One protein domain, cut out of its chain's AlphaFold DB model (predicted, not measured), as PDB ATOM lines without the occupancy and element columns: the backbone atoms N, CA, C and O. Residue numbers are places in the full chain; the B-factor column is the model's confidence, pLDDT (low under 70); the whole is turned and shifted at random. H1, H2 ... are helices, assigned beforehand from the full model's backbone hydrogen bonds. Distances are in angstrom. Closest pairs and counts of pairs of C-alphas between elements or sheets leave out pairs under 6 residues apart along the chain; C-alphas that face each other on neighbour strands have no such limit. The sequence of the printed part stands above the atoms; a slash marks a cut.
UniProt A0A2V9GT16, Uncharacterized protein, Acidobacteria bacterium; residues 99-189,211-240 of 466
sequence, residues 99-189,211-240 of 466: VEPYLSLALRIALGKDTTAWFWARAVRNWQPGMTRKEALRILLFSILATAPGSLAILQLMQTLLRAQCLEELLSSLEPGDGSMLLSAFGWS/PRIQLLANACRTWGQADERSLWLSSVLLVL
ATOM      1  N   VAL A  99      -4.655 -25.578 -16.876       91.12
ATOM      2  CA  VAL A  99      -4.343 -27.009 -16.741       91.12
ATOM      3  C   VAL A  99      -3.683 -27.554 -18.007       91.12
ATOM      4  O   VAL A  99      -2.700 -28.293 -17.904       91.12
ATOM      5  N   GLU A 100      -4.147 -27.139 -19.190       94.88
ATOM      6  CA  GLU A 100      -3.617 -27.562 -20.494       94.88
ATOM      7  C   GLU A 100      -2.075 -27.543 -20.601       94.88
ATOM      8  O   GLU A 100      -1.538 -28.535 -21.100       94.88
ATOM      9  N   PRO A 101      -1.317 -26.544 -20.083       96.88
ATOM     10  CA  PRO A 101       0.147 -26.575 -20.140       96.88
ATOM     11  C   PRO A 101       0.776 -27.834 -19.546       96.88
ATOM     12  O   PRO A 101       1.765 -28.338 -20.075       96.88
ATOM     13  N   TYR A 102       0.207 -28.351 -18.456       97.50
ATOM     14  CA  TYR A 102       0.700 -29.551 -17.788       97.50
ATOM     15  C   TYR A 102       0.332 -30.809 -18.580       97.50
ATOM     16  O   TYR A 102       1.159 -31.711 -18.692       97.50
ATOM     17  N   LEU A 103      -0.875 -30.852 -19.162       97.00
ATOM     18  CA  LEU A 103      -1.343 -31.960 -20.005       97.00
ATOM     19  C   LEU A 103      -0.473 -32.089 -21.262       97.00
ATOM     20  O   LEU A 103       0.087 -33.154 -21.531       97.00
ATOM     21  N   SER A 104      -0.316 -30.980 -21.988       97.19
ATOM     22  CA  SER A 104       0.512 -30.867 -23.186       97.19
ATOM     23  C   SER A 104       1.969 -31.231 -22.922       97.19
ATOM     24  O   SER A 104       2.544 -32.048 -23.644       97.19
ATOM     25  N   LEU A 105       2.576 -30.655 -21.878       97.56
ATOM     26  CA  LEU A 105       3.989 -30.884 -21.589       97.56
ATOM     27  C   LEU A 105       4.250 -32.325 -21.132       97.56
ATOM     28  O   LEU A 105       5.203 -32.940 -21.605       97.56
ATOM     29  N   ALA A 106       3.381 -32.903 -20.295       97.75
ATOM     30  CA  ALA A 106       3.499 -34.304 -19.889       97.75
ATOM     31  C   ALA A 106       3.377 -35.254 -21.086       97.75
ATOM     32  O   ALA A 106       4.198 -36.158 -21.241       97.75
ATOM     33  N   LEU A 107       2.400 -35.016 -21.969       97.25
ATOM     34  CA  LEU A 107       2.212 -35.802 -23.185       97.25
ATOM     35  C   LEU A 107       3.425 -35.696 -24.123       97.25
ATOM     36  O   LEU A 107       3.890 -36.710 -24.641       97.25
ATOM     37  N   ARG A 108       3.980 -34.491 -24.316       96.19
ATOM     38  CA  ARG A 108       5.207 -34.284 -25.103       96.19
ATOM     39  C   ARG A 108       6.402 -35.031 -24.505       96.19
ATOM     40  O   ARG A 108       7.100 -35.715 -25.246       96.19
ATOM     41  N   ILE A 109       6.602 -34.962 -23.188       96.75
ATOM     42  CA  ILE A 109       7.707 -35.631 -22.479       96.75
ATOM     43  C   ILE A 109       7.602 -37.160 -22.570       96.75
ATOM     44  O   ILE A 109       8.596 -37.823 -22.883       96.75
ATOM     45  N   ALA A 110       6.407 -37.714 -22.346       96.00
ATOM     46  CA  ALA A 110       6.151 -39.149 -22.452       96.00
ATOM     47  C   ALA A 110       6.379 -39.660 -23.888       96.00
ATOM     48  O   ALA A 110       7.030 -40.680 -24.087       96.00
ATOM     49  N   LEU A 111       5.946 -38.894 -24.899       95.44
ATOM     50  CA  LEU A 111       6.186 -39.193 -26.318       95.44
ATOM     51  C   LEU A 111       7.604 -38.835 -26.815       95.44
ATOM     52  O   LEU A 111       7.881 -39.001 -27.999       95.44
ATOM     53  N   GLY A 112       8.496 -38.317 -25.961       93.81
ATOM     54  CA  GLY A 112       9.861 -37.928 -26.350       93.81
ATOM     55  C   GLY A 112       9.948 -36.769 -27.356       93.81
ATOM     56  O   GLY A 112      10.920 -36.682 -28.101       93.81
ATOM     57  N   LYS A 113       8.936 -35.895 -27.405       93.44
ATOM     58  CA  LYS A 113       8.882 -34.719 -28.288       93.44
ATOM     59  C   LYS A 113       9.692 -33.542 -27.735       93.44
ATOM     60  O   LYS A 113      10.023 -33.497 -26.551       93.44
ATOM     61  N   ASP A 114       9.946 -32.550 -28.591       90.81
ATOM     62  CA  ASP A 114      10.602 -31.307 -28.184       90.81
ATOM     63  C   ASP A 114       9.830 -30.551 -27.084       90.81
ATOM     64  O   ASP A 114       8.599 -30.402 -27.112       90.81
ATOM     65  N   THR A 115      10.611 -30.036 -26.135       94.38
ATOM     66  CA  THR A 115      10.172 -29.202 -25.013       94.38
ATOM     67  C   THR A 115      11.054 -27.960 -24.830       94.38
ATOM     68  O   THR A 115      11.029 -27.333 -23.776       94.38
ATOM     69  N   THR A 116      11.832 -27.562 -25.845       92.31
ATOM     70  CA  THR A 116      12.772 -26.426 -25.746       92.31
ATOM     71  C   THR A 116      12.108 -25.056 -25.924       92.31
ATOM     72  O   THR A 116      12.710 -24.030 -25.598       92.31
ATOM     73  N   ALA A 117      10.856 -25.013 -26.392       95.25
ATOM     74  CA  ALA A 117      10.120 -23.770 -26.606       95.25
ATOM     75  C   ALA A 117      10.016 -22.895 -25.334       95.25
ATOM     76  O   ALA A 117       9.673 -23.355 -24.242       95.25
ATOM     77  N   TRP A 118      10.265 -21.589 -25.498       94.88
ATOM     78  CA  TRP A 118      10.456 -20.613 -24.410       94.88
ATOM     79  C   TRP A 118       9.300 -20.513 -23.400       94.88
ATOM     80  O   TRP A 118       9.497 -20.042 -22.278       94.88
ATOM     81  N   PHE A 119       8.086 -20.890 -23.803       95.12
ATOM     82  CA  PHE A 119       6.884 -20.707 -22.999       95.12
ATOM     83  C   PHE A 119       6.697 -21.789 -21.927       95.12
ATOM     84  O   PHE A 119       6.050 -21.499 -20.921       95.12
ATOM     85  N   TRP A 120       7.304 -22.977 -22.051       95.56
ATOM     86  CA  TRP A 120       7.136 -24.063 -21.070       95.56
ATOM     87  C   TRP A 120       7.574 -23.659 -19.652       95.56
ATOM     88  O   TRP A 120       6.794 -23.809 -18.711       95.56
ATOM     89  N   ALA A 121       8.734 -23.003 -19.509       92.31
ATOM     90  CA  ALA A 121       9.242 -22.473 -18.227       92.31
ATOM     91  C   ALA A 121       8.393 -21.339 -17.626       92.31
ATOM     92  O   ALA A 121       8.583 -20.966 -16.468       92.31
ATOM     93  N   ARG A 122       7.486 -20.750 -18.411       92.38
ATOM     94  CA  ARG A 122       6.564 -19.700 -17.956       92.38
ATOM     95  C   ARG A 122       5.170 -20.245 -17.659       92.38
ATOM     96  O   ARG A 122       4.506 -19.713 -16.773       92.38
ATOM     97  N   ALA A 123       4.747 -21.282 -18.378       92.81
ATOM     98  CA  ALA A 123       3.444 -21.918 -18.237       92.81
ATOM     99  C   ALA A 123       3.385 -22.876 -17.038       92.81
ATOM    100  O   ALA A 123       2.421 -22.875 -16.274       92.81
ATOM    101  N   VAL A 124       4.431 -23.689 -16.867       94.00
ATOM    102  CA  VAL A 124       4.450 -24.814 -15.929       94.00
ATOM    103  C   VAL A 124       5.308 -24.481 -14.714       94.00
ATOM    104  O   VAL A 124       6.482 -24.132 -14.825       94.00
ATOM    105  N   ARG A 125       4.728 -24.613 -13.516       89.56
ATOM    106  CA  ARG A 125       5.460 -24.417 -12.257       89.56
ATOM    107  C   ARG A 125       6.473 -25.541 -12.048       89.56
ATOM    108  O   ARG A 125       6.179 -26.696 -12.331       89.56
ATOM    109  N   ASN A 126       7.632 -25.187 -11.497       91.12
ATOM    110  CA  ASN A 126       8.735 -26.085 -11.134       91.12
ATOM    111  C   ASN A 126       9.403 -26.857 -12.290       91.12
ATOM    112  O   ASN A 126      10.416 -27.499 -12.041       91.12
ATOM    113  N   TRP A 127       8.912 -26.776 -13.530       92.94
ATOM    114  CA  TRP A 127       9.601 -27.348 -14.690       92.94
ATOM    115  C   TRP A 127      10.843 -26.532 -15.060       92.94
ATOM    116  O   TRP A 127      10.830 -25.299 -15.009       92.94
ATOM    117  N   GLN A 128      11.904 -27.226 -15.472       91.25
ATOM    118  CA  GLN A 128      13.122 -26.632 -16.014       91.25
ATOM    119  C   GLN A 128      13.602 -27.449 -17.227       91.25
ATOM    120  O   GLN A 128      13.482 -28.679 -17.213       91.25
ATOM    121  N   PRO A 129      14.173 -26.811 -18.265       90.00
ATOM    122  CA  PRO A 129      14.847 -27.528 -19.343       90.00
ATOM    123  C   PRO A 129      15.979 -28.413 -18.800       90.00
ATOM    124  O   PRO A 129      16.708 -28.001 -17.903       90.00
ATOM    125  N   GLY A 130      16.148 -29.611 -19.367       88.25
ATOM    126  CA  GLY A 130      17.222 -30.543 -18.993       88.25
ATOM    127  C   GLY A 130      16.897 -31.517 -17.852       88.25
ATOM    128  O   GLY A 130      17.712 -32.392 -17.578       88.25
ATOM    129  N   MET A 131      15.719 -31.423 -17.224       94.00
ATOM    130  CA  MET A 131      15.219 -32.461 -16.309       94.00
ATOM    131  C   MET A 131      15.100 -33.819 -17.015       94.00
ATOM    132  O   MET A 131      14.712 -33.881 -18.185       94.00
ATOM    133  N   THR A 132      15.371 -34.918 -16.304       95.12
ATOM    134  CA  THR A 132      15.126 -36.258 -16.859       95.12
ATOM    135  C   THR A 132      13.627 -36.491 -17.071       95.12
ATOM    136  O   THR A 132      12.789 -35.896 -16.387       95.12
ATOM    137  N   ARG A 133      13.261 -37.407 -17.983       95.25
ATOM    138  CA  ARG A 133      11.851 -37.778 -18.224       95.25
ATOM    139  C   ARG A 133      11.130 -38.137 -16.917       95.25
ATOM    140  O   ARG A 133      10.012 -37.677 -16.693       95.25
ATOM    141  N   LYS A 134      11.794 -38.916 -16.052       95.50
ATOM    142  CA  LYS A 134      11.256 -39.379 -14.767       95.50
ATOM    143  C   LYS A 134      10.939 -38.206 -13.834       95.50
ATOM    144  O   LYS A 134       9.811 -38.068 -13.372       95.50
ATOM    145  N   GLU A 135      11.920 -37.338 -13.593       95.81
ATOM    146  CA  GLU A 135      11.759 -36.166 -12.723       95.81
ATOM    147  C   GLU A 135      10.688 -35.218 -13.262       95.81
ATOM    148  O   GLU A 135       9.834 -34.761 -12.505       95.81
ATOM    149  N   ALA A 136      10.693 -34.956 -14.572       96.56
ATOM    150  CA  ALA A 136       9.770 -34.017 -15.189       96.56
ATOM    151  C   ALA A 136       8.308 -34.497 -15.114       96.56
ATOM    152  O   ALA A 136       7.437 -33.712 -14.738       96.56
ATOM    153  N   LEU A 137       8.026 -35.776 -15.398       97.31
ATOM    154  CA  LEU A 137       6.670 -36.338 -15.282       97.31
ATOM    155  C   LEU A 137       6.155 -36.307 -13.834       97.31
ATOM    156  O   LEU A 137       5.019 -35.888 -13.595       97.31
ATOM    157  N   ARG A 138       7.005 -36.648 -12.858       96.44
ATOM    158  CA  ARG A 138       6.666 -36.571 -11.430       96.44
ATOM    159  C   ARG A 138       6.428 -35.126 -10.969       96.44
ATOM    160  O   ARG A 138       5.432 -34.845 -10.303       96.44
ATOM    161  N   ILE A 139       7.290 -34.185 -11.368       95.56
ATOM    162  CA  ILE A 139       7.130 -32.751 -11.069       95.56
ATOM    163  C   ILE A 139       5.828 -32.208 -11.658       95.56
ATOM    164  O   ILE A 139       5.145 -31.433 -10.985       95.56
ATOM    165  N   LEU A 140       5.454 -32.618 -12.873       97.00
ATOM    166  CA  LEU A 140       4.192 -32.228 -13.503       97.00
ATOM    167  C   LEU A 140       2.984 -32.733 -12.710       97.00
ATOM    168  O   LEU A 140       2.111 -31.929 -12.380       97.00
ATOM    169  N   LEU A 141       2.971 -34.016 -12.333       96.31
ATOM    170  CA  LEU A 141       1.889 -34.632 -11.556       96.31
ATOM    171  C   LEU A 141       1.629 -33.925 -10.217       96.31
ATOM    172  O   LEU A 141       0.476 -33.752  -9.831       96.31
ATOM    173  N   PHE A 142       2.675 -33.481  -9.516       95.06
ATOM    174  CA  PHE A 142       2.505 -32.759  -8.251       95.06
ATOM    175  C   PHE A 142       2.301 -31.249  -8.426       95.06
ATOM    176  O   PHE A 142       1.581 -30.632  -7.640       95.06
ATOM    177  N   SER A 143       2.878 -30.632  -9.459       94.06
ATOM    178  CA  SER A 143       2.730 -29.188  -9.694       94.06
ATOM    179  C   SER A 143       1.348 -28.826 -10.244       94.06
ATOM    180  O   SER A 143       0.839 -27.747  -9.933       94.06
ATOM    181  N   ILE A 144       0.691 -29.739 -10.969       93.75
ATOM    182  CA  ILE A 144      -0.680 -29.552 -11.469       93.75
ATOM    183  C   ILE A 144      -1.705 -29.414 -10.324       93.75
ATOM    184  O   ILE A 144      -2.673 -28.669 -10.456       93.75
ATOM    185  N   LEU A 145      -1.445 -30.005  -9.146       86.81
ATOM    186  CA  LEU A 145      -2.264 -29.843  -7.929       86.81
ATOM    187  C   LEU A 145      -2.277 -28.407  -7.375       86.81
ATOM    188  O   LEU A 145      -3.035 -28.110  -6.445       86.81
ATOM    189  N   ALA A 146      -1.412 -27.523  -7.881       85.75
ATOM    190  CA  ALA A 146      -1.382 -26.110  -7.520       85.75
ATOM    191  C   ALA A 146      -2.265 -25.214  -8.410       85.75
ATOM    192  O   ALA A 146      -2.380 -24.027  -8.097       85.75
ATOM    193  N   THR A 147      -2.873 -25.765  -9.468       84.62
ATOM    194  CA  THR A 147      -3.966 -25.131 -10.237       84.62
ATOM    195  C   THR A 147      -5.262 -25.099  -9.413       84.62
ATOM    196  O   THR A 147      -5.378 -25.811  -8.406       84.62
ATOM    197  N   ALA A 148      -6.253 -24.293  -9.802       76.62
ATOM    198  CA  ALA A 148      -7.545 -24.254  -9.119       76.62
ATOM    199  C   ALA A 148      -8.338 -25.581  -9.217       76.62
ATOM    200  O   ALA A 148      -8.893 -25.980  -8.188       76.62
ATOM    201  N   PRO A 149      -8.342 -26.326 -10.349       76.31
ATOM    202  CA  PRO A 149      -8.983 -27.645 -10.422       76.31
ATOM    203  C   PRO A 149      -8.300 -28.746  -9.592       76.31
ATOM    204  O   PRO A 149      -8.926 -29.760  -9.295       76.31
ATOM    205  N   GLY A 150      -7.036 -28.586  -9.179       83.56
ATOM    206  CA  GLY A 150      -6.382 -29.496  -8.229       83.56
ATOM    207  C   GLY A 150      -6.384 -30.971  -8.668       83.56
ATOM    208  O   GLY A 150      -5.760 -31.329  -9.664       83.56
ATOM    209  N   SER A 151      -7.072 -31.846  -7.926       83.12
ATOM    210  CA  SER A 151      -7.176 -33.286  -8.232       83.12
ATOM    211  C   SER A 151      -7.927 -33.592  -9.538       83.12
ATOM    212  O   SER A 151      -7.635 -34.604 -10.174       83.12
ATOM    213  N   LEU A 152      -8.833 -32.718  -9.996       78.19
ATOM    214  CA  LEU A 152      -9.476 -32.855 -11.314       78.19
ATOM    215  C   LEU A 152      -8.458 -32.755 -12.450       78.19
ATOM    216  O   LEU A 152      -8.547 -33.500 -13.426       78.19
ATOM    217  N   ALA A 153      -7.453 -31.894 -12.293       86.56
ATOM    218  CA  ALA A 153      -6.385 -31.759 -13.270       86.56
ATOM    219  C   ALA A 153      -5.527 -33.037 -13.357       86.56
ATOM    220  O   ALA A 153      -5.117 -33.424 -14.450       86.56
ATOM    221  N   ILE A 154      -5.334 -33.758 -12.240       91.25
ATOM    222  CA  ILE A 154      -4.722 -35.097 -12.271       91.25
ATOM    223  C   ILE A 154      -5.588 -36.078 -13.069       91.25
ATOM    224  O   ILE A 154      -5.039 -36.803 -13.893       91.25
ATOM    225  N   LEU A 155      -6.917 -36.107 -12.902       86.38
ATOM    226  CA  LEU A 155      -7.756 -36.989 -13.732       86.38
ATOM    227  C   LEU A 155      -7.649 -36.658 -15.225       86.38
ATOM    228  O   LEU A 155      -7.563 -37.572 -16.043       86.38
ATOM    229  N   GLN A 156      -7.606 -35.373 -15.582       89.12
ATOM    230  CA  GLN A 156      -7.411 -34.943 -16.969       89.12
ATOM    231  C   GLN A 156      -6.037 -35.375 -17.510       89.12
ATOM    232  O   GLN A 156      -5.955 -35.867 -18.636       89.12
ATOM    233  N   LEU A 157      -4.974 -35.279 -16.704       95.19
ATOM    234  CA  LEU A 157      -3.629 -35.767 -17.036       95.19
ATOM    235  C   LEU A 157      -3.615 -37.285 -17.254       95.19
ATOM    236  O   LEU A 157      -3.177 -37.759 -18.302       95.19
ATOM    237  N   MET A 158      -4.170 -38.035 -16.305       92.19
ATOM    238  CA  MET A 158      -4.294 -39.492 -16.363       92.19
ATOM    239  C   MET A 158      -5.089 -39.943 -17.595       92.19
ATOM    240  O   MET A 158      -4.652 -40.834 -18.320       92.19
ATOM    241  N   GLN A 159      -6.221 -39.294 -17.886       89.25
ATOM    242  CA  GLN A 159      -7.040 -39.589 -19.064       89.25
ATOM    243  C   GLN A 159      -6.319 -39.236 -20.378       89.25
ATOM    244  O   GLN A 159      -6.441 -39.979 -21.353       89.25
ATOM    245  N   THR A 160      -5.553 -38.141 -20.407       93.31
ATOM    246  CA  THR A 160      -4.760 -37.710 -21.573       93.31
ATOM    247  C   THR A 160      -3.672 -38.729 -21.906       93.31
ATOM    248  O   THR A 160      -3.618 -39.219 -23.035       93.31
ATOM    249  N   LEU A 161      -2.858 -39.115 -20.919       94.94
ATOM    250  CA  LEU A 161      -1.786 -40.098 -21.106       94.94
ATOM    251  C   LEU A 161      -2.330 -41.503 -21.404       94.94
ATOM    252  O   LEU A 161      -1.752 -42.221 -22.216       94.94
ATOM    253  N   LEU A 162      -3.465 -41.889 -20.807       90.50
ATOM    254  CA  LEU A 162      -4.117 -43.168 -21.096       90.50
ATOM    255  C   LEU A 162      -4.637 -43.234 -22.541       90.50
ATOM    256  O   LEU A 162      -4.426 -44.239 -23.214       90.50
ATOM    257  N   ARG A 163      -5.278 -42.166 -23.046       89.25
ATOM    258  CA  ARG A 163      -5.719 -42.087 -24.454       89.25
ATOM    259  C   ARG A 163      -4.544 -42.138 -25.432       89.25
ATOM    260  O   ARG A 163      -4.682 -42.711 -26.505       89.25
ATOM    261  N   ALA A 164      -3.403 -41.566 -25.051       92.25
ATOM    262  CA  ALA A 164      -2.164 -41.605 -25.822       92.25
ATOM    263  C   ALA A 164      -1.315 -42.874 -25.595       92.25
ATOM    264  O   ALA A 164      -0.215 -42.960 -26.134       92.25
ATOM    265  N   GLN A 165      -1.806 -43.843 -24.809       92.75
ATOM    266  CA  GLN A 165      -1.131 -45.111 -24.486       92.75
ATOM    267  C   GLN A 165       0.267 -44.956 -23.849       92.75
ATOM    268  O   GLN A 165       1.078 -45.873 -23.890       92.75
ATOM    269  N   CYS A 166       0.547 -43.815 -23.212       95.12
ATOM    270  CA  CYS A 166       1.849 -43.490 -22.617       95.12
ATOM    271  C   CYS A 166       1.787 -43.285 -21.091       95.12
ATOM    272  O   CYS A 166       2.677 -42.680 -20.493       95.12
ATOM    273  N   LEU A 167       0.734 -43.790 -20.437       94.25
ATOM    274  CA  LEU A 167       0.546 -43.650 -18.991       94.25
ATOM    275  C   LEU A 167       1.621 -44.385 -18.165       94.25
ATOM    276  O   LEU A 167       1.992 -43.906 -17.096       94.25
ATOM    277  N   GLU A 168       2.167 -45.503 -18.653       93.31
ATOM    278  CA  GLU A 168       3.206 -46.266 -17.939       93.31
ATOM    279  C   GLU A 168       4.506 -45.460 -17.719       93.31
ATOM    280  O   GLU A 168       5.176 -45.636 -16.698       93.31
ATOM    281  N   GLU A 169       4.818 -44.490 -18.590       95.44
ATOM    282  CA  GLU A 169       5.934 -43.542 -18.414       95.44
ATOM    283  C   GLU A 169       5.741 -42.651 -17.173       95.44
ATOM    284  O   GLU A 169       6.691 -42.354 -16.450       95.44
ATOM    285  N   LEU A 170       4.498 -42.243 -16.883       96.56
ATOM    286  CA  LEU A 170       4.184 -41.501 -15.661       96.56
ATOM    287  C   LEU A 170       4.210 -42.424 -14.438       96.56
ATOM    288  O   LEU A 170       4.756 -42.046 -13.406       96.56
ATOM    289  N   LEU A 171       3.651 -43.632 -14.532       95.69
ATOM    290  CA  LEU A 171       3.590 -44.551 -13.391       95.69
ATOM    291  C   LEU A 171       4.985 -45.024 -12.962       95.69
ATOM    292  O   LEU A 171       5.303 -44.992 -11.776       95.69
ATOM    293  N   SER A 172       5.861 -45.354 -13.912       94.50
ATOM    294  CA  SER A 172       7.271 -45.674 -13.638       94.50
ATOM    295  C   SER A 172       8.068 -44.501 -13.043       94.50
ATOM    296  O   SER A 172       9.137 -44.711 -12.462       94.50
ATOM    297  N   SER A 173       7.541 -43.269 -13.108       96.25
ATOM    298  CA  SER A 173       8.133 -42.113 -12.432       96.25
ATOM    299  C   SER A 173       7.860 -42.038 -10.926       96.25
ATOM    300  O   SER A 173       8.612 -41.360 -10.223       96.25
ATOM    301  N   LEU A 174       6.853 -42.761 -10.420       96.50
ATOM    302  CA  LEU A 174       6.411 -42.681  -9.026       96.50
ATOM    303  C   LEU A 174       7.350 -43.404  -8.054       96.50
ATOM    304  O   LEU A 174       7.745 -44.556  -8.253       96.50
ATOM    305  N   GLU A 175       7.638 -42.752  -6.934       94.81
ATOM    306  CA  GLU A 175       8.369 -43.318  -5.799       94.81
ATOM    307  C   GLU A 175       7.407 -43.802  -4.702       94.81
ATOM    308  O   GLU A 175       6.284 -43.308  -4.628       94.81
ATOM    309  N   PRO A 176       7.810 -44.734  -3.815       88.62
ATOM    310  CA  PRO A 176       6.916 -45.300  -2.797       88.62
ATOM    311  C   PRO A 176       6.171 -44.266  -1.938       88.62
ATOM    312  O   PRO A 176       4.987 -44.437  -1.669       88.62
ATOM    313  N   GLY A 177       6.824 -43.155  -1.575       88.31
ATOM    314  CA  GLY A 177       6.206 -42.074  -0.794       88.31
ATOM    315  C   GLY A 177       5.171 -41.223  -1.546       88.31
ATOM    316  O   GLY A 177       4.495 -40.404  -0.928       88.31
ATOM    317  N   ASP A 178       5.022 -41.393  -2.863       94.56
ATOM    318  CA  ASP A 178       4.071 -40.614  -3.663       94.56
ATOM    319  C   ASP A 178       2.616 -41.058  -3.437       94.56
ATOM    320  O   ASP A 178       1.702 -40.253  -3.609       94.56
ATOM    321  N   GLY A 179       2.388 -42.311  -3.021       87.31
ATOM    322  CA  GLY A 179       1.050 -42.893  -2.866       87.31
ATOM    323  C   GLY A 179       0.165 -42.134  -1.872       87.31
ATOM    324  O   GLY A 179      -0.867 -41.590  -2.266       87.31
ATOM    325  N   SER A 180       0.571 -42.009  -0.607       85.62
ATOM    326  CA  SER A 180      -0.143 -41.210   0.411       85.62
ATOM    327  C   SER A 180      -0.313 -39.741   0.025       85.62
ATOM    328  O   SER A 180      -1.363 -39.148   0.301       85.62
ATOM    329  N   MET A 181       0.671 -39.130  -0.645       88.31
ATOM    330  CA  MET A 181       0.538 -37.756  -1.147       88.31
ATOM    331  C   MET A 181      -0.568 -37.649  -2.205       88.31
ATOM    332  O   MET A 181      -1.388 -36.733  -2.145       88.31
ATOM    333  N   LEU A 182      -0.646 -38.606  -3.130       87.69
ATOM    334  CA  LEU A 182      -1.676 -38.655  -4.166       87.69
ATOM    335  C   LEU A 182      -3.058 -39.013  -3.593       87.69
ATOM    336  O   LEU A 182      -4.029 -38.324  -3.902       87.69
ATOM    337  N   LEU A 183      -3.167 -39.995  -2.693       79.44
ATOM    338  CA  LEU A 183      -4.416 -40.314  -1.982       79.44
ATOM    339  C   LEU A 183      -4.954 -39.092  -1.219       79.44
ATOM    340  O   LEU A 183      -6.108 -38.693  -1.400       79.44
ATOM    341  N   SER A 184      -4.103 -38.440  -0.421       80.81
ATOM    342  CA  SER A 184      -4.498 -37.267   0.369       80.81
ATOM    343  C   SER A 184      -4.850 -36.049  -0.496       80.81
ATOM    344  O   SER A 184      -5.741 -35.282  -0.121       80.81
ATOM    345  N   ALA A 185      -4.246 -35.901  -1.682       78.38
ATOM    346  CA  ALA A 185      -4.614 -34.877  -2.661       78.38
ATOM    347  C   ALA A 185      -6.029 -35.073  -3.239       78.38
ATOM    348  O   ALA A 185      -6.672 -34.093  -3.615       78.38
ATOM    349  N   PHE A 186      -6.546 -36.302  -3.260       73.88
ATOM    350  CA  PHE A 186      -7.937 -36.615  -3.613       73.88
ATOM    351  C   PHE A 186      -8.879 -36.604  -2.393       73.88
ATOM    352  O   PHE A 186     -10.091 -36.727  -2.538       73.88
ATOM    353  N   GLY A 187      -8.341 -36.412  -1.183       66.94
ATOM    354  CA  GLY A 187      -9.087 -36.501   0.073       66.94
ATOM    355  C   GLY A 187      -9.371 -37.934   0.535       66.94
ATOM    356  O   GLY A 187     -10.066 -38.104   1.538       66.94
ATOM    357  N   TRP A 188      -8.823 -38.931  -0.166       75.50
ATOM    358  CA  TRP A 188      -8.920 -40.350   0.155       75.50
ATOM    359  C   TRP A 188      -7.921 -40.734   1.257       75.50
ATOM    360  O   TRP A 188      -6.943 -40.029   1.517       75.50
ATOM    361  N   SER A 189      -8.164 -41.862   1.925       67.94
ATOM    362  CA  SER A 189      -7.322 -42.344   3.025       67.94
ATOM    363  C   SER A 189      -7.276 -43.870   3.079       67.94
ATOM    364  O   SER A 189      -8.310 -44.519   2.931       67.94
ATOM    365  N   PRO A 211      -7.108 -52.560 -21.379       73.75
ATOM    366  CA  PRO A 211      -5.770 -52.003 -21.158       73.75
ATOM    367  C   PRO A 211      -5.596 -51.361 -19.772       73.75
ATOM    368  O   PRO A 211      -4.496 -51.363 -19.229       73.75
ATOM    369  N   ARG A 212      -6.682 -50.860 -19.156       77.75
ATOM    370  CA  ARG A 212      -6.670 -50.342 -17.775       77.75
ATOM    371  C   ARG A 212      -6.386 -51.433 -16.754       77.75
ATOM    372  O   ARG A 212      -5.587 -51.214 -15.849       77.75
ATOM    373  N   ILE A 213      -7.036 -52.587 -16.896       72.75
ATOM    374  CA  ILE A 213      -6.877 -53.719 -15.976       72.75
ATOM    375  C   ILE A 213      -5.487 -54.326 -16.126       72.75
ATOM    376  O   ILE A 213      -4.855 -54.628 -15.119       72.75
ATOM    377  N   GLN A 214      -4.969 -54.428 -17.352       79.00
ATOM    378  CA  GLN A 214      -3.587 -54.857 -17.586       79.00
ATOM    379  C   GLN A 214      -2.582 -53.904 -16.926       79.00
ATOM    380  O   GLN A 214      -1.706 -54.351 -16.192       79.00
ATOM    381  N   LEU A 215      -2.751 -52.592 -17.107       84.31
ATOM    382  CA  LEU A 215      -1.889 -51.568 -16.517       84.31
ATOM    383  C   LEU A 215      -1.988 -51.526 -14.977       84.31
ATOM    384  O   LEU A 215      -0.965 -51.397 -14.302       84.31
ATOM    385  N   LEU A 216      -3.177 -51.729 -14.398       82.88
ATOM    386  CA  LEU A 216      -3.345 -51.894 -12.949       82.88
ATOM    387  C   LEU A 216      -2.701 -53.196 -12.443       82.88
ATOM    388  O   LEU A 216      -2.015 -53.181 -11.425       82.88
ATOM    389  N   ALA A 217      -2.859 -54.314 -13.155       76.44
ATOM    390  CA  ALA A 217      -2.227 -55.586 -12.807       76.44
ATOM    391  C   ALA A 217      -0.693 -55.528 -12.933       76.44
ATOM    392  O   ALA A 217       0.013 -56.163 -12.150       76.44
ATOM    393  N   ASN A 218      -0.158 -54.752 -13.880       82.38
ATOM    394  CA  ASN A 218       1.269 -54.438 -13.976       82.38
ATOM    395  C   ASN A 218       1.724 -53.660 -12.735       82.38
ATOM    396  O   ASN A 218       2.614 -54.120 -12.021       82.38
ATOM    397  N   ALA A 219       1.055 -52.548 -12.415       82.94
ATOM    398  CA  ALA A 219       1.352 -51.732 -11.239       82.94
ATOM    399  C   ALA A 219       1.293 -52.536  -9.925       82.94
ATOM    400  O   ALA A 219       2.247 -52.521  -9.150       82.94
ATOM    401  N   CYS A 220       0.238 -53.329  -9.710       79.06
ATOM    402  CA  CYS A 220       0.098 -54.201  -8.541       79.06
ATOM    403  C   CYS A 220       1.187 -55.284  -8.457       79.06
ATOM    404  O   CYS A 220       1.564 -55.663  -7.349       79.06
ATOM    405  N   ARG A 221       1.716 -55.776  -9.589       79.06
ATOM    406  CA  ARG A 221       2.870 -56.697  -9.607       79.06
ATOM    407  C   ARG A 221       4.190 -55.996  -9.281       79.06
ATOM    408  O   ARG A 221       5.047 -56.607  -8.656       79.06
ATOM    409  N   THR A 222       4.362 -54.738  -9.689       88.31
ATOM    410  CA  THR A 222       5.598 -53.967  -9.459       88.31
ATOM    411  C   THR A 222       5.666 -53.327  -8.071       88.31
ATOM    412  O   THR A 222       6.750 -53.215  -7.506       88.31
ATOM    413  N   TRP A 223       4.535 -52.879  -7.524       87.44
ATOM    414  CA  TRP A 223       4.472 -52.154  -6.246       87.44
ATOM    415  C   TRP A 223       3.910 -52.999  -5.097       87.44
ATOM    416  O   TRP A 223       4.244 -52.754  -3.944       87.44
ATOM    417  N   GLY A 224       3.091 -54.007  -5.405       73.88
ATOM    418  CA  GLY A 224       2.287 -54.751  -4.435       73.88
ATOM    419  C   GLY A 224       0.834 -54.268  -4.408       73.88
ATOM    420  O   GLY A 224       0.538 -53.101  -4.667       73.88
ATOM    421  N   GLN A 225      -0.099 -55.170  -4.093       71.75
ATOM    422  CA  GLN A 225      -1.540 -54.869  -4.079       71.75
ATOM    423  C   GLN A 225      -1.937 -53.894  -2.956       71.75
ATOM    424  O   GLN A 225      -2.820 -53.064  -3.150       71.75
ATOM    425  N   ALA A 226      -1.259 -53.970  -1.805       69.00
ATOM    426  CA  ALA A 226      -1.484 -53.101  -0.648       69.00
ATOM    427  C   ALA A 226      -0.688 -51.777  -0.692       69.00
ATOM    428  O   ALA A 226      -0.735 -51.003   0.262       69.00
ATOM    429  N   ASP A 227       0.062 -51.511  -1.769       81.81
ATOM    430  CA  ASP A 227       0.823 -50.267  -1.924       81.81
ATOM    431  C   ASP A 227      -0.114 -49.076  -2.189       81.81
ATOM    432  O   ASP A 227      -1.051 -49.150  -2.990       81.81
ATOM    433  N   GLU A 228       0.156 -47.947  -1.534       83.38
ATOM    434  CA  GLU A 228      -0.657 -46.732  -1.627       83.38
ATOM    435  C   GLU A 228      -0.770 -46.184  -3.063       83.38
ATOM    436  O   GLU A 228      -1.775 -45.560  -3.409       83.38
ATOM    437  N   ARG A 229       0.228 -46.433  -3.925       90.69
ATOM    438  CA  ARG A 229       0.205 -46.065  -5.350       90.69
ATOM    439  C   ARG A 229      -0.730 -46.968  -6.148       90.69
ATOM    440  O   ARG A 229      -1.477 -46.459  -6.983       90.69
ATOM    441  N   SER A 230      -0.729 -48.275  -5.876       83.38
ATOM    442  CA  SER A 230      -1.668 -49.239  -6.476       83.38
ATOM    443  C   SER A 230      -3.108 -48.878  -6.112       83.38
ATOM    444  O   SER A 230      -3.994 -48.879  -6.966       83.38
ATOM    445  N   LEU A 231      -3.314 -48.486  -4.853       80.88
ATOM    446  CA  LEU A 231      -4.594 -48.054  -4.302       80.88
ATOM    447  C   LEU A 231      -5.102 -46.730  -4.891       80.88
ATOM    448  O   LEU A 231      -6.287 -46.583  -5.201       80.88
ATOM    449  N   TRP A 232      -4.208 -45.756  -5.063       86.81
ATOM    450  CA  TRP A 232      -4.525 -44.508  -5.752       86.81
ATOM    451  C   TRP A 232      -4.869 -44.757  -7.225       86.81
ATOM    452  O   TRP A 232      -5.874 -44.243  -7.716       86.81
ATOM    453  N   LEU A 233      -4.072 -45.577  -7.916       87.50
ATOM    454  CA  LEU A 233      -4.262 -45.891  -9.329       87.50
ATOM    455  C   LEU A 233      -5.592 -46.611  -9.581       87.50
ATOM    456  O   LEU A 233      -6.317 -46.218 -10.493       87.50
ATOM    457  N   SER A 234      -5.948 -47.617  -8.775       78.81
ATOM    458  CA  SER A 234      -7.237 -48.310  -8.906       78.81
ATOM    459  C   SER A 234      -8.409 -47.355  -8.675       78.81
ATOM    460  O   SER A 234      -9.333 -47.310  -9.487       78.81
ATOM    461  N   SER A 235      -8.326 -46.506  -7.645       76.06
ATOM    462  CA  SER A 235      -9.331 -45.478  -7.345       76.06
ATOM    463  C   SER A 235      -9.499 -44.472  -8.496       76.06
ATOM    464  O   SER A 235     -10.621 -44.170  -8.903       76.06
ATOM    465  N   VAL A 236      -8.397 -43.991  -9.083       81.69
ATOM    466  CA  VAL A 236      -8.412 -43.106 -10.263       81.69
ATOM    467  C   VAL A 236      -9.019 -43.797 -11.485       81.69
ATOM    468  O   VAL A 236      -9.843 -43.194 -12.175       81.69
ATOM    469  N   LEU A 237      -8.640 -45.048 -11.761       80.94
ATOM    470  CA  LEU A 237      -9.156 -45.794 -12.908       80.94
ATOM    471  C   LEU A 237     -10.660 -46.061 -12.778       80.94
ATOM    472  O   LEU A 237     -11.370 -45.849 -13.755       80.94
ATOM    473  N   LEU A 238     -11.159 -46.402 -11.584       71.19
ATOM    474  CA  LEU A 238     -12.594 -46.567 -11.318       71.19
ATOM    475  C   LEU A 238     -13.389 -45.276 -11.572       71.19
ATOM    476  O   LEU A 238     -14.455 -45.317 -12.191       71.19
ATOM    477  N   VAL A 239     -12.866 -44.116 -11.149       69.38
ATOM    478  CA  VAL A 239     -13.505 -42.817 -11.430       69.38
ATOM    479  C   VAL A 239     -13.507 -42.517 -12.933       69.38
ATOM    480  O   VAL A 239     -14.533 -42.101 -13.468       69.38
ATOM    481  N   LEU A 240     -12.397 -42.759 -13.640       73.75
ATOM    482  CA  LEU A 240     -12.304 -42.558 -15.094       73.75
ATOM    483  C   LEU A 240     -13.144 -43.555 -15.908       73.75
ATOM    484  O   LEU A 240     -13.561 -43.235 -17.021       73.75
TER     485      LEU A 240
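Overview. This is residues 99 to 189 and 211 to 240 of the 466 residues of an uncharacterized protein of Acidobacteria bacterium (UniProt A0A2V9GT16). A three-helix bundle, H3 with H1 and H4 in a triangle, makes one half of a somewhat elongated all-helix body, and a second group, the H7 and H8 hairpin with H6 packed on H8, makes the other. Short H5 packs on H3 between the two groups, and short H2 lies at the bundle's far end, away from H7. The printed part has 121 residues with eight named helices, H1 to H8 in order along the chain, and no named strand. It is compact, with a radius of gyration of the C-alphas of 13.7 A, and spans 42 by 27 by 23 A, only just elongated.

Along the chain. The longest helix, H3, takes residues 133 to 146 and is 20.6 A long, from C-alpha 133 at (11.851, -37.778, -18.224) to C-alpha 146 at (-1.382, -26.110, -7.520). Before it come H1, residues 100 to 110, 15.3 A, beginning at C-alpha 100 at (-3.617, -27.562, -20.494), and H2, residues 120 to 123, 5.1 A. After it come H4, residues 151 to 163, 18.5 A; H5, residues 167 to 171, 6.4 A; H6, residues 178 to 185, 10.5 A; H7, residues 211 to 223, 18.1 A; and H8, residues 228 to 240, 18.3 A, ending at C-alpha 240 at (-12.304, -42.558, -15.094).

Arrangement. H1, H3 and H4 form an up and down bundle, each running against the one before it. H3 touches H1 at a shallow tilt of 16 degrees, opposite ways, with Ala 106 and Leu 137 as the closest C-alphas, 6.0 A apart. With residues 141 to 145 alone H3 touches H4, its hairpin partner, at 37 degrees, only just steep; the closest C-alphas, of Leu 145 and Ser 151, are 6.0 A apart. H4 touches H1 with residues 156 to 161 alone, closest at C-alphas 103 and 157, 5.3 A. H3 touches H5 with residues 134 to 138 alone, closest at C-alphas 137 and 170, 5.7 A. H2 only just touches H1, with 3 pairs of C-alphas within 8 A, closest at 101 and 123, 6.0 A. H7 and H8 form a hairpin at a shallow tilt of 10 degrees, with C-alphas 220 and 230 closest, 5.7 A. H8 touches H6 with residues 228 to 232 alone, closest at C-alphas 179 and 229, 4.1 A. H8 only just touches H4, with 3 such pairs, about perpendicular at 79 degrees; C-alphas 155 and 236 are closest, 7.1 A. Each O i to N i+4 pair is within hydrogen-bond range in H1, H4, H5, H6, H7 and H8, against 8 of 10 in H3; H2 is too short for one.

Size, cuts and confidence. The C-alphas of Trp 118 and Ala 226, the two farthest apart, are 42.0 A apart. Residues 190 to 210 are not printed, and C-alphas 189 and 211 are 26.1 A apart across this cut. Of the links that are printed whole, none is long. Mean pLDDT of the printed part is 88.2; residues 187, 189, 226 and 239 are under 70.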